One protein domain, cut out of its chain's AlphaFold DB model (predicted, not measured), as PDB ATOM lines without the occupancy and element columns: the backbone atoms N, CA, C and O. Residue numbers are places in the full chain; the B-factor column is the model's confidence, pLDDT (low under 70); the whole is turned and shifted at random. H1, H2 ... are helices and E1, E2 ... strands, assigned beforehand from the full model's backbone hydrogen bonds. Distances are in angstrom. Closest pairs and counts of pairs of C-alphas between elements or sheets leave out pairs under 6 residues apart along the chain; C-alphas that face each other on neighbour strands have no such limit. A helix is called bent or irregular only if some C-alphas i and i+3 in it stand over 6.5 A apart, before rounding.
ATOM      1  N   VAL A   3     182.650 132.216  74.136       86.31
ATOM      2  CA  VAL A   3     182.974 131.702  72.791       86.31
ATOM      3  C   VAL A   3     184.192 132.376  72.159       86.31
ATOM      4  O   VAL A   3     184.970 131.702  71.501       86.31
ATOM      5  N   ASP A   4     184.380 133.683  72.366       87.62
ATOM      6  CA  ASP A   4     185.558 134.381  71.836       87.62
ATOM      7  C   ASP A   4     186.834 133.866  72.510       87.62
ATOM      8  O   ASP A   4     187.813 133.612  71.826       87.62
ATOM      9  N   LYS A   5     186.789 133.612  73.826       87.06
ATOM     10  CA  LYS A   5     187.923 133.009  74.543       87.06
ATOM     11  C   LYS A   5     188.209 131.589  74.066       87.06
ATOM     12  O   LYS A   5     189.358 131.231  73.883       87.06
ATOM     13  N   VAL A   6     187.167 130.799  73.795       86.38
ATOM     14  CA  VAL A   6     187.339 129.454  73.226       86.38
ATOM     15  C   VAL A   6     188.042 129.512  71.875       86.38
ATOM     16  O   VAL A   6     188.929 128.698  71.639       86.38
ATOM     17  N   TYR A   7     187.675 130.466  71.014       86.00
ATOM     18  CA  TYR A   7     188.367 130.686  69.743       86.00
ATOM     19  C   TYR A   7     189.809 131.172  69.927       86.00
ATOM     20  O   TYR A   7     190.674 130.730  69.181       86.00
ATOM     21  N   ASP A   8     190.068 132.043  70.904       85.19
ATOM     22  CA  ASP A   8     191.414 132.557  71.180       85.19
ATOM     23  C   ASP A   8     192.343 131.474  71.778       85.19
ATOM     24  O   ASP A   8     193.533 131.452  71.466       85.19
ATOM     25  N   ASP A   9     191.810 130.566  72.608       79.56
ATOM     26  CA  ASP A   9     192.596 129.595  73.388       79.56
ATOM     27  C   ASP A   9     192.732 128.206  72.726       79.56
ATOM     28  O   ASP A   9     193.728 127.521  72.954       79.56
ATOM     29  N   ASN A  10     191.741 127.756  71.938       67.19
ATOM     30  CA  ASN A  10     191.709 126.397  71.357       67.19
ATOM     31  C   ASN A  10     192.037 126.345  69.854       67.19
ATOM     32  O   ASN A  10     191.914 125.279  69.248       67.19
ATOM     33  N   ASP A  11     192.439 127.476  69.266       73.56
ATOM     34  CA  ASP A  11     192.864 127.614  67.865       73.56
ATOM     35  C   ASP A  11     191.965 126.812  66.892       73.56
ATOM     36  O   ASP A  11     190.743 127.006  66.852       73.56
ATOM     37  N   GLU A  12     192.535 125.864  66.146       70.81
ATOM     38  CA  GLU A  12     191.856 125.089  65.106       70.81
ATOM     39  C   GLU A  12     190.825 124.068  65.639       70.81
ATOM     40  O   GLU A  12     189.943 123.643  64.892       70.81
ATOM     41  N   GLU A  13     190.865 123.692  66.927       82.75
ATOM     42  CA  GLU A  13     189.922 122.731  67.531       82.75
ATOM     43  C   GLU A  13     188.727 123.397  68.231       82.75
ATOM     44  O   GLU A  13     187.768 122.713  68.607       82.75
ATOM     45  N   ALA A  14     188.716 124.731  68.338       87.69
ATOM     46  CA  ALA A  14     187.671 125.506  69.012       87.69
ATOM     47  C   ALA A  14     186.242 125.156  68.549       87.69
ATOM     48  O   ALA A  14     185.290 125.195  69.335       87.69
ATOM     49  N   TYR A  15     186.074 124.763  67.279       90.94
ATOM     50  CA  TYR A  15     184.771 124.368  66.740       90.94
ATOM     51  C   TYR A  15     184.172 123.151  67.465       90.94
ATOM     52  O   TYR A  15     182.954 123.100  67.657       90.94
ATOM     53  N   ARG A  16     185.005 122.202  67.918       91.31
ATOM     54  CA  ARG A  16     184.553 121.014  68.655       91.31
ATOM     55  C   ARG A  16     184.019 121.427  70.016       91.31
ATOM     56  O   ARG A  16     182.874 121.106  70.330       91.31
ATOM     57  N   THR A  17     184.790 122.195  70.783       91.81
ATOM     58  CA  THR A  17     184.388 122.720  72.099       91.81
ATOM     59  C   THR A  17     183.053 123.454  72.029       91.81
ATOM     60  O   THR A  17     182.136 123.171  72.802       91.81
ATOM     61  N   ILE A  18     182.889 124.325  71.031       93.69
ATOM     62  CA  ILE A  18     181.646 125.069  70.806       93.69
ATOM     63  C   ILE A  18     180.476 124.134  70.465       93.69
ATOM     64  O   ILE A  18     179.372 124.301  70.997       93.69
ATOM     65  N   TYR A  19     180.688 123.126  69.614       93.38
ATOM     66  CA  TYR A  19     179.634 122.175  69.263       93.38
ATOM     67  C   TYR A  19     179.209 121.296  70.451       93.38
ATOM     68  O   TYR A  19     178.012 121.090  70.675       93.38
ATOM     69  N   PHE A  20     180.159 120.826  71.262       92.12
ATOM     70  CA  PHE A  20     179.862 120.065  72.478       92.12
ATOM     71  C   PHE A  20     179.120 120.908  73.516       92.12
ATOM     72  O   PHE A  20     178.136 120.433  74.088       92.12
ATOM     73  N   ALA A  21     179.517 122.171  73.705       92.88
ATOM     74  CA  ALA A  21     178.792 123.111  74.553       92.88
ATOM     75  C   ALA A  21     177.334 123.281  74.096       92.88
ATOM     76  O   ALA A  21     176.419 123.198  74.915       92.88
ATOM     77  N   TYR A  22     177.100 123.430  72.786       94.81
ATOM     78  CA  TYR A  22     175.751 123.478  72.213       94.81
ATOM     79  C   TYR A  22     174.938 122.207  72.510       94.81
ATOM     80  O   TYR A  22     173.790 122.298  72.951       94.81
ATOM     81  N   LEU A  23     175.506 121.014  72.294       93.50
ATOM     82  CA  LEU A  23     174.794 119.753  72.529       93.50
ATOM     83  C   LEU A  23     174.431 119.575  74.005       93.50
ATOM     84  O   LEU A  23     173.277 119.258  74.315       93.50
ATOM     85  N   LYS A  24     175.379 119.842  74.908       91.56
ATOM     86  CA  LYS A  24     175.157 119.718  76.349       91.56
ATOM     87  C   LYS A  24     174.160 120.755  76.875       91.56
ATOM     88  O   LYS A  24     173.238 120.381  77.594       91.56
ATOM     89  N   ALA A  25     174.250 122.013  76.436       92.75
ATOM     90  CA  ALA A  25     173.278 123.054  76.791       92.75
ATOM     91  C   ALA A  25     171.858 122.750  76.270       92.75
ATOM     92  O   ALA A  25     170.872 123.200  76.846       92.75
ATOM     93  N   ARG A  26     171.721 121.932  75.216       93.50
ATOM     94  CA  ARG A  26     170.427 121.408  74.744       93.50
ATOM     95  C   ARG A  26     169.930 120.164  75.490       93.50
ATOM     96  O   ARG A  26     168.908 119.602  75.092       93.50
ATOM     97  N   GLY A  27     170.643 119.706  76.517       85.69
ATOM     98  CA  GLY A  27     170.316 118.486  77.256       85.69
ATOM     99  C   GLY A  27     170.529 117.205  76.447       85.69
ATOM    100  O   GLY A  27     169.929 116.176  76.755       85.69
ATOM    101  N   ARG A  28     171.343 117.243  75.383       79.50
ATOM    102  CA  ARG A  28     171.684 116.044  74.612       79.50
ATOM    103  C   ARG A  28     172.918 115.388  75.220       79.50
ATOM    104  O   ARG A  28     173.965 116.021  75.328       79.50
ATOM    105  N   SER A  29     172.790 114.110  75.579       64.69
ATOM    106  CA  SER A  29     173.945 113.286  75.935       64.69
ATOM    107  C   SER A  29     174.816 113.094  74.701       64.69
ATOM    108  O   SER A  29     174.322 112.699  73.642       64.69
ATOM    109  N   THR A  30     176.106 113.368  74.840       61.78
ATOM    110  CA  THR A  30     177.109 112.986  73.855       61.78
ATOM    111  C   THR A  30     177.909 111.836  74.446       61.78
ATOM    112  O   THR A  30     178.633 112.024  75.418       61.78
ATOM    113  N   ASP A  31     177.817 110.644  73.855       57.94
ATOM    114  CA  ASP A  31     178.638 109.493  74.281       57.94
ATOM    115  C   ASP A  31     180.137 109.725  74.010       57.94
ATOM    116  O   ASP A  31     181.007 109.024  74.525       57.94
ATOM    117  N   ARG A  32     180.451 110.746  73.205       57.00
ATOM    118  CA  ARG A  32     181.790 111.309  73.064       57.00
ATOM    119  C   ARG A  32     182.040 112.224  74.267       57.00
ATOM    120  O   ARG A  32     181.461 113.305  74.350       57.00
ATOM    121  N   GLY A  33     182.862 111.784  75.214       56.38
ATOM    122  CA  GLY A  33     183.446 112.696  76.197       56.38
ATOM    123  C   GLY A  33     184.484 113.588  75.516       56.38
ATOM    124  O   GLY A  33     185.177 113.106  74.621       56.38
ATOM    125  N   GLY A  34     184.625 114.847  75.939       65.81
ATOM    126  CA  GLY A  34     185.969 115.427  75.881       65.81
ATOM    127  C   GLY A  34     186.162 116.937  75.819       65.81
ATOM    128  O   GLY A  34     187.183 117.357  76.332       65.81
ATOM    129  N   GLU A  35     185.265 117.757  75.269       78.81
ATOM    130  CA  GLU A  35     185.690 119.145  74.938       78.81
ATOM    131  C   GLU A  35     185.049 120.247  75.781       78.81
ATOM    132  O   GLU A  35     185.629 121.307  75.983       78.81
ATOM    133  N   ALA A  36     183.851 120.002  76.303       84.38
ATOM    134  CA  ALA A  36     183.187 120.913  77.222       84.38
ATOM    135  C   ALA A  36     182.332 120.110  78.196       84.38
ATOM    136  O   ALA A  36     181.703 119.139  77.783       84.38
ATOM    137  N   ASP A  37     182.266 120.519  79.455       88.56
ATOM    138  CA  ASP A  37     181.417 119.992  80.515       88.56
ATOM    139  C   ASP A  37     180.283 120.945  80.850       88.56
ATOM    140  O   ASP A  37     180.435 122.157  80.788       88.56
ATOM    141  N   PHE A  38     179.126 120.380  81.184       90.69
ATOM    142  CA  PHE A  38     177.923 121.134  81.502       90.69
ATOM    143  C   PHE A  38     177.250 120.489  82.703       90.69
ATOM    144  O   PHE A  38     176.870 119.318  82.654       90.69
ATOM    145  N   GLU A  39     177.121 121.251  83.779       92.50
ATOM    146  CA  GLU A  39     176.608 120.780  85.059       92.50
ATOM    147  C   GLU A  39     175.454 121.668  85.520       92.50
ATOM    148  O   GLU A  39     175.547 122.894  85.454       92.50
ATOM    149  N   ALA A  40     174.378 121.049  86.007       93.31
ATOM    150  CA  ALA A  40     173.320 121.756  86.716       93.31
ATOM    151  C   ALA A  40     173.748 122.007  88.167       93.31
ATOM    152  O   ALA A  40     174.194 121.092  88.859       93.31
ATOM    153  N   LEU A  41     173.595 123.242  88.628       94.69
ATOM    154  CA  LEU A  41     173.985 123.675  89.961       94.69
ATOM    155  C   LEU A  41     172.798 123.611  90.943       94.69
ATOM    156  O   LEU A  41     171.640 123.716  90.529       94.69
ATOM    157  N   PRO A  42     173.046 123.494  92.263       93.94
ATOM    158  CA  PRO A  42     171.979 123.423  93.269       93.94
ATOM    159  C   PRO A  42     171.064 124.655  93.345       93.94
ATOM    160  O   PRO A  42     169.975 124.565  93.907       93.94
ATOM    161  N   ASP A  43     171.502 125.802  92.826       94.25
ATOM    162  CA  ASP A  43     170.729 127.047  92.781       94.25
ATOM    163  C   ASP A  43     169.813 127.156  91.550       94.25
ATOM    164  O   ASP A  43     169.132 128.166  91.391       94.25
ATOM    165  N   GLY A  44     169.766 126.119  90.707       91.75
ATOM    166  CA  GLY A  44     168.976 126.094  89.475       91.75
ATOM    167  C   GLY A  44     169.700 126.661  88.251       91.75
ATOM    168  O   GLY A  44     169.126 126.651  87.164       91.75
ATOM    169  N   GLY A  45     170.945 127.122  88.410       95.62
ATOM    170  CA  GLY A  45     171.789 127.561  87.305       95.62
ATOM    171  C   GLY A  45     172.581 126.428  86.660       95.62
ATOM    172  O   GLY A  45     172.464 125.254  87.017       95.62
ATOM    173  N   TYR A  46     173.443 126.802  85.720       95.75
ATOM    174  CA  TYR A  46     174.311 125.879  85.004       95.75
ATOM    175  C   TYR A  46     175.747 126.388  84.944       95.75
ATOM    176  O   TYR A  46     176.000 127.591  84.861       95.75
ATOM    177  N   LEU A  47     176.694 125.457  84.948       95.44
ATOM    178  CA  LEU A  47     178.109 125.732  84.761       95.44
ATOM    179  C   LEU A  47     178.606 124.986  83.525       95.44
ATOM    180  O   LEU A  47     178.655 123.757  83.514       95.44
ATOM    181  N   LEU A  48     178.960 125.750  82.494       93.38
ATOM    182  CA  LEU A  48     179.661 125.274  81.310       93.38
ATOM    183  C   LEU A  48     181.162 125.487  81.513       93.38
ATOM    184  O   LEU A  48     181.577 126.568  81.930       93.38
ATOM    185  N   ARG A  49     181.976 124.474  81.227       91.38
ATOM    186  CA  ARG A  49     183.432 124.526  81.388       91.38
ATOM    187  C   ARG A  49     184.109 123.870  80.207       91.38
ATOM    188  O   ARG A  49     183.650 122.833  79.752       91.38
ATOM    189  N   ASP A  50     185.195 124.445  79.737       87.75
ATOM    190  CA  ASP A  50     186.197 123.720  78.966       87.75
ATOM    191  C   ASP A  50     187.486 123.645  79.792       87.75
ATOM    192  O   ASP A  50     187.470 123.839  81.010       87.75
ATOM    193  N   ARG A  51     188.598 123.303  79.146       83.75
ATOM    194  CA  ARG A  51     189.890 123.145  79.807       83.75
ATOM    195  C   ARG A  51     190.394 124.426  80.486       83.75
ATOM    196  O   ARG A  51     191.017 124.328  81.539       83.75
ATOM    197  N   GLU A  52     190.140 125.590  79.895       84.62
ATOM    198  CA  GLU A  52     190.740 126.872  80.292       84.62
ATOM    199  C   GLU A  52     189.682 127.923  80.685       84.62
ATOM    200  O   GLU A  52     189.992 128.913  81.351       84.62
ATOM    201  N   ASN A  53     188.413 127.713  80.317       87.19
ATOM    202  CA  ASN A  53     187.343 128.689  80.483       87.19
ATOM    203  C   ASN A  53     186.107 128.125  81.186       87.19
ATOM    204  O   ASN A  53     185.681 126.994  80.969       87.19
ATOM    205  N   GLU A  54     185.442 128.992  81.951       93.00
ATOM    206  CA  GLU A  54     184.158 128.707  82.592       93.00
ATOM    207  C   GLU A  54     183.116 129.773  82.223       93.00
ATOM    208  O   GLU A  54     183.420 130.965  82.099       93.00
ATOM    209  N   LEU A  55     181.864 129.345  82.074       94.88
ATOM    210  CA  LEU A  55     180.693 130.189  81.876       94.88
ATOM    211  C   LEU A  55     179.573 129.733  82.813       94.88
ATOM    212  O   LEU A  55     179.102 128.599  82.736       94.88
ATOM    213  N   ARG A  56     179.113 130.644  83.672       96.00
ATOM    214  CA  ARG A  56     177.931 130.431  84.512       96.00
ATOM    215  C   ARG A  56     176.696 130.993  83.816       96.00
ATOM    216  O   ARG A  56     176.711 132.140  83.378       96.00
ATOM    217  N   LEU A  57     175.640 130.194  83.766       96.31
ATOM    218  CA  LEU A  57     174.311 130.566  83.288       96.31
ATOM    219  C   LEU A  57     173.382 130.563  84.501       96.31
ATOM    220  O   LEU A  57     173.401 129.601  85.271       96.31
ATOM    221  N   ALA A  58     172.632 131.640  84.726       96.69
ATOM    222  CA  ALA A  58     171.875 131.787  85.966       96.69
ATOM    223  C   ALA A  58     170.700 130.807  86.059       96.69
ATOM    224  O   ALA A  58     170.372 130.359  87.154       96.69
ATOM    225  N   ASP A  59     170.088 130.476  84.921       96.12
ATOM    226  CA  ASP A  59     168.879 129.663  84.842       96.12
ATOM    227  C   ASP A  59     168.663 129.069  83.431       96.12
ATOM    228  O   ASP A  59     169.532 129.115  82.550       96.12
ATOM    229  N   ASP A  60     167.480 128.483  83.216       95.88
ATOM    230  CA  ASP A  60     167.043 127.950  81.922       95.88
ATOM    231  C   ASP A  60     166.921 129.021  80.828       95.88
ATOM    232  O   ASP A  60     167.178 128.721  79.661       95.88
ATOM    233  N   THR A  61     166.569 130.259  81.186       97.19
ATOM    234  CA  THR A  61     166.445 131.374  80.237       97.19
ATOM    235  C   THR A  61     167.814 131.731  79.677       97.19
ATOM    236  O   THR A  61     167.980 131.827  78.460       97.19
ATOM    237  N   ASP A  62     168.817 131.852  80.547       96.88
ATOM    238  CA  ASP A  62     170.204 132.094  80.150       96.88
ATOM    239  C   ASP A  62     170.748 130.946  79.293       96.88
ATOM    240  O   ASP A  62     171.433 131.177  78.293       96.88
ATOM    241  N   ARG A  63     170.411 129.697  79.636       96.31
ATOM    242  CA  ARG A  63     170.783 128.521  78.839       96.31
ATOM    243  C   ARG A  63     170.182 128.562  77.438       96.31
ATOM    244  O   ARG A  63     170.887 128.302  76.463       96.31
ATOM    245  N   GLU A  64     168.898 128.872  77.313       96.62
ATOM    246  CA  GLU A  64     168.225 128.973  76.015       96.62
ATOM    247  C   GLU A  64     168.759 130.141  75.183       96.62
ATOM    248  O   GLU A  64     169.016 129.975  73.986       96.62
ATOM    249  N   ALA A  65     169.012 131.288  75.818       96.94
ATOM    250  CA  ALA A  65     169.647 132.435  75.183       96.94
ATOM    251  C   ALA A  65     171.063 132.099  74.692       96.94
ATOM    252  O   ALA A  65     171.427 132.465  73.573       96.94
ATOM    253  N   PHE A  66     171.840 131.351  75.477       96.12
ATOM    254  CA  PHE A  66     173.162 130.876  75.079       96.12
ATOM    255  C   PHE A  66     173.097 129.933  73.871       96.12
ATOM    256  O   PHE A  66     173.859 130.096  72.919       96.12
ATOM    257  N   VAL A  67     172.151 128.989  73.848       96.38
ATOM    258  CA  VAL A  67     171.941 128.103  72.689       96.38
ATOM    259  C   VAL A  67     171.575 128.908  71.441       96.38
ATOM    260  O   VAL A  67     172.154 128.676  70.379       96.38
ATOM    261  N   ALA A  68     170.645 129.858  71.556       96.75
ATOM    262  CA  ALA A  68     170.252 130.721  70.443       96.75
ATOM    263  C   ALA A  68     171.434 131.563  69.939       96.75
ATOM    264  O   ALA A  68     171.646 131.671  68.731       96.75
ATOM    265  N   TYR A  69     172.239 132.091  70.862       96.19
ATOM    266  CA  TYR A  69     173.464 132.809  70.544       96.19
ATOM    267  C   TYR A  69     174.440 131.941  69.736       96.19
ATOM    268  O   TYR A  69     174.943 132.400  68.712       96.19
ATOM    269  N   LEU A  70     174.694 130.695  70.155       95.81
ATOM    270  CA  LEU A  70     175.598 129.792  69.433       95.81
ATOM    271  C   LEU A  70     175.104 129.521  68.011       95.81
ATOM    272  O   LEU A  70     175.886 129.593  67.066       95.81
ATOM    273  N   VAL A  71     173.803 129.264  67.852       96.69
ATOM    274  CA  VAL A  71     173.194 129.040  66.533       96.69
ATOM    275  C   VAL A  71     173.396 130.261  65.637       96.69
ATOM    276  O   VAL A  71     173.904 130.114  64.530       96.69
ATOM    277  N   GLU A  72     173.072 131.463  66.110       96.38
ATOM    278  CA  GLU A  72     173.246 132.688  65.320       96.38
ATOM    279  C   GLU A  72     174.722 132.940  64.978       96.38
ATOM    280  O   GLU A  72     175.071 133.219  63.832       96.38
ATOM    281  N   ARG A  73     175.614 132.792  65.962       94.88
ATOM    282  CA  ARG A  73     177.043 133.089  65.820       94.88
ATOM    283  C   ARG A  73     177.766 132.143  64.865       94.88
ATOM    284  O   ARG A  73     178.684 132.585  64.166       94.88
ATOM    285  N   CYS A  74     177.411 130.862  64.890       94.75
ATOM    286  CA  CYS A  74     178.077 129.810  64.126       94.75
ATOM    287  C   CYS A  74     177.387 129.555  62.784       94.75
ATOM    288  O   CYS A  74     178.054 129.465  61.754       94.75
ATOM    289  N   CYS A  75     176.054 129.466  62.782       96.19
ATOM    290  CA  CYS A  75     175.290 129.163  61.575       96.19
ATOM    291  C   CYS A  75     175.027 130.422  60.743       96.19
ATOM    292  O   CYS A  75     175.211 130.411  59.520       96.19
ATOM    293  N   GLY A  76     174.605 131.507  61.406       92.94
ATOM    294  CA  GLY A  76     174.088 132.713  60.763       92.94
ATOM    295  C   GLY A  76     173.106 132.364  59.640       92.94
ATOM    296  O   GLY A  76     172.221 131.529  59.801       92.94
ATOM    297  N   SER A  77     173.313 132.944  58.457       93.25
ATOM    298  CA  SER A  77     172.576 132.593  57.233       93.25
ATOM    299  C   SER A  77     173.278 131.557  56.341       93.25
ATOM    300  O   SER A  77     172.805 131.280  55.240       93.25
ATOM    301  N   ARG A  78     174.433 131.028  56.766       95.06
ATOM    302  CA  ARG A  78     175.335 130.221  55.922       95.06
ATOM    303  C   ARG A  78     175.124 128.722  56.084       95.06
ATOM    304  O   ARG A  78     175.388 127.988  55.141       95.06
ATOM    305  N   PHE A  79     174.667 128.296  57.255       96.50
ATOM    306  CA  PHE A  79     174.440 126.895  57.590       96.50
ATOM    307  C   PHE A  79     173.010 126.713  58.085       96.50
ATOM    308  O   PHE A  79     172.457 127.592  58.745       96.50
ATOM    309  N   LYS A  80     172.407 125.568  57.775       94.81
ATOM    310  CA  LYS A  80     171.049 125.232  58.206       94.81
ATOM    311  C   LYS A  80     170.972 124.996  59.710       94.81
ATOM    312  O   LYS A  80     169.963 125.320  60.333       94.81
ATOM    313  N   ASP A  81     171.998 124.366  60.273       95.44
ATOM    314  CA  ASP A  81     172.060 124.010  61.682       95.44
ATOM    315  C   ASP A  81     173.505 123.810  62.165       95.44
ATOM    316  O   ASP A  81     174.465 123.809  61.392       95.44
ATOM    317  N   MET A  82     173.641 123.633  63.482       95.50
ATOM    318  CA  MET A  82     174.934 123.447  64.144       95.50
ATOM    319  C   MET A  82     175.658 122.170  63.711       95.50
ATOM    320  O   MET A  82     176.876 122.121  63.824       95.50
ATOM    321  N   ALA A  83     174.940 121.141  63.245       94.62
ATOM    322  CA  ALA A  83     175.579 119.910  62.790       94.62
ATOM    323  C   ALA A  83     176.207 120.111  61.408       94.62
ATOM    324  O   ALA A  83     177.320 119.659  61.167       94.62
ATOM    325  N   GLU A  84     175.532 120.818  60.499       96.62
ATOM    326  CA  GLU A  84     176.130 121.215  59.220       96.62
ATOM    327  C   GLU A  84     177.354 122.116  59.431       96.62
ATOM    328  O   GLU A  84     178.399 121.889  58.822       96.62
ATOM    329  N   TRP A  85     177.240 123.099  60.330       96.44
ATOM    330  CA  TRP A  85     178.359 123.964  60.691       96.44
ATOM    331  C   TRP A  85     179.552 123.165  61.239       96.44
ATOM    332  O   TRP A  85     180.669 123.350  60.759       96.44
ATOM    333  N   GLU A  86     179.334 122.254  62.193       95.06
ATOM    334  CA  GLU A  86     180.421 121.461  62.779       95.06
ATOM    335  C   GLU A  86     181.099 120.557  61.748       95.06
ATOM    336  O   GLU A  86     182.325 120.572  61.670       95.06
ATOM    337  N   ASN A  87     180.336 119.868  60.893       94.56
ATOM    338  CA  ASN A  87     180.916 119.058  59.816       94.56
ATOM    339  C   ASN A  87     181.787 119.912  58.887       94.56
ATOM    340  O   ASN A  87     182.891 119.509  58.527       94.56
ATOM    341  N   ARG A  88     181.335 121.124  58.529       95.25
ATOM    342  CA  ARG A  88     182.121 122.013  57.668       95.25
ATOM    343  C   ARG A  88     183.420 122.463  58.333       95.25
ATOM    344  O   ARG A  88     184.440 122.531  57.650       95.25
ATOM    345  N   MET A  89     183.383 122.799  59.620       93.25
ATOM    346  CA  MET A  89     184.586 123.184  60.364       93.25
ATOM    347  C   MET A  89     185.539 121.996  60.541       93.25
ATOM    348  O   MET A  89     186.745 122.167  60.393       93.25
ATOM    349  N   HIS A  90     185.002 120.795  60.766       91.56
ATOM    350  CA  HIS A  90     185.779 119.561  60.822       91.56
ATOM    351  C   HIS A  90     186.502 119.276  59.502       91.56
ATOM    352  O   HIS A  90     187.683 118.946  59.516       91.56
ATOM    353  N   ASP A  91     185.829 119.453  58.362       92.06
ATOM    354  CA  ASP A  91     186.453 119.277  57.047       92.06
ATOM    355  C   ASP A  91     187.605 120.264  56.822       92.06
ATOM    356  O   ASP A  91     188.651 119.869  56.317       92.06
ATOM    357  N   VAL A  92     187.429 121.535  57.213       89.62
ATOM    358  CA  VAL A  92     188.494 122.552  57.123       89.62
ATOM    359  C   VAL A  92     189.697 122.141  57.969       89.62
ATOM    360  O   VAL A  92     190.804 122.082  57.446       89.62
ATOM    361  N   PHE A  93     189.467 121.763  59.227       87.44
ATOM    362  CA  PHE A  93     190.514 121.275  60.123       87.44
ATOM    363  C   PHE A  93     191.257 120.056  59.553       87.44
ATOM    364  O   PHE A  93     192.484 119.995  59.554       87.44
ATOM    365  N   MET A  94     190.523 119.076  59.020       88.38
ATOM    366  CA  MET A  94     191.122 117.881  58.423       88.38
ATOM    367  C   MET A  94     191.917 118.187  57.152       88.38
ATOM    368  O   MET A  94     192.878 117.473  56.864       88.38
ATOM    369  N   ASP A  95     191.522 119.199  56.380       87.62
ATOM    370  CA  ASP A  95     192.286 119.649  55.222       87.62
ATOM    371  C   ASP A  95     193.562 120.379  55.653       87.62
ATOM    372  O   ASP A  95     194.623 120.040  55.134       87.62
ATOM    373  N   ASP A  96     193.508 121.272  56.644       81.19
ATOM    374  CA  ASP A  96     194.700 121.949  57.180       81.19
ATOM    375  C   ASP A  96     195.734 120.932  57.706       81.19
ATOM    376  O   ASP A  96     196.913 120.988  57.345       81.19
ATOM    377  N   LEU A  97     195.279 119.892  58.419       80.31
ATOM    378  CA  LEU A  97     196.127 118.782  58.870       80.31
ATOM    379  C   LEU A  97     196.762 117.957  57.739       80.31
ATOM    380  O   LEU A  97     197.790 117.319  57.954       80.31
ATOM    381  N   ARG A  98     196.160 117.910  56.544       76.12
ATOM    382  CA  ARG A  98     196.714 117.168  55.391       76.12
ATOM    383  C   ARG A  98     197.844 117.915  54.688       76.12
ATOM    384  O   ARG A  98     198.541 117.300  53.880       76.12
ATOM    385  N   PHE A  99     197.992 119.212  54.947       63.50
ATOM    386  CA  PHE A  99     199.016 120.064  54.341       63.50
ATOM    387  C   PHE A  99     200.125 120.484  55.326       63.50
ATOM    388  O   PHE A  99     201.000 121.264  54.940       63.50
ATOM    389  N   LEU A 100     200.113 119.931  56.546       57.38
ATOM    390  CA  LEU A 100     201.203 119.952  57.534       57.38
ATOM    391  C   LEU A 100     202.137 118.741  57.367       57.38
ATOM    392  O   LEU A 100     203.364 118.930  57.540       57.38
TER     393      LEU A 100
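What this domain is: This is residues 3 to 100 of the 100 residues of an uncharacterized protein of Herbihabitans rhizosphaerae (UniProt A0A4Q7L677). A small antiparallel sheet of three strands stands at one end of an elongated domain, with the folded-back helix H1 in the middle, between that sheet and H3. H2 leads away from the sheet past H1 and makes a corner with H3, which runs to the other end of the domain. The printed part has 98 residues with three named helices and three named strands, along the chain H1 E1 E2 E3 H2 H3; the sheet order is E1 - E2 - E3, and the class is mostly helix. The whole is compact, with a radius of gyration of the C-alphas of 13.8 A, and spans 48 by 29 by 26 A.

Where its parts are: The sheet holds E1, residues 37 to 40, E2, residues 46 to 49, and E3, residues 54 to 57, with lengths of 10.4 A, 9.9 A and 10.0 A. H1, residues 3 to 25, begins at C-alpha 3 (182.974, 131.702, 72.791) and measures 13.6 A. It is irregular, with C-alphas 9 and 12 lying 9.5 A apart, and has a kink of 144 degrees near residue 10. H2, residues 60 to 75, begins at C-alpha 60 (167.043, 127.950, 81.922) and measures 22.0 A. H3, residues 82 to 98, measures 24.3 A and ends at C-alpha 98 (196.714, 117.168, 55.391).

How they stand to each other: E1, E2 and E3 form a meander, each strand the antiparallel neighbour of the one before, with hairpins E1 and E2, and E2 and E3. N 37 and O 49 are 2.7 A apart, and N 48 and O 55 are 2.9 A apart, both within hydrogen-bond range. H1 and H2 are on one face of the sheet, giving two layers, helices and sheet. H1 has a height over the sheet of 8.9 A; its closest C-alphas to E1 are those of Lys 24 and Phe 38, 6.0 A apart. H2 and E3 come closest at the C-alphas of Leu 57 and Arg 63, 6.0 A apart. H1, with residues 18 to 25 alone, touches H2 at a steep tilt of 55 degrees, opposite ways; the closest C-alphas are those of Tyr 22 and Val 67, 6.0 A apart. With residues 12 to 19 alone it touches H3, opposite ways at a tilt of 36 degrees, only just steep; the closest C-alphas are those of Glu 12 and Phe 93, 6.4 A apart. H2, with residues 71 to 75 alone, touches residues 82 to 85 of H3 at a steep tilt of 50 degrees, the same way; the C-alphas of Cys 75 and Trp 85 are closest, 6.1 A apart. H3 is apart from E1, E2 and E3. Each O i to N i+4 pair is within hydrogen-bond range in H2 and H3; in H1 13 of 19 are.

The domain as a whole: The C-alphas of Asp 43 and Phe 99 are farthest apart, at 48.2 A. The printed part has no cut, and the link from H1 to E1, 11 residues, is long. Mean pLDDT of the printed part is 88.5; it is under 70 at residue 10, residues 29 to 34 and residues 99 to 100.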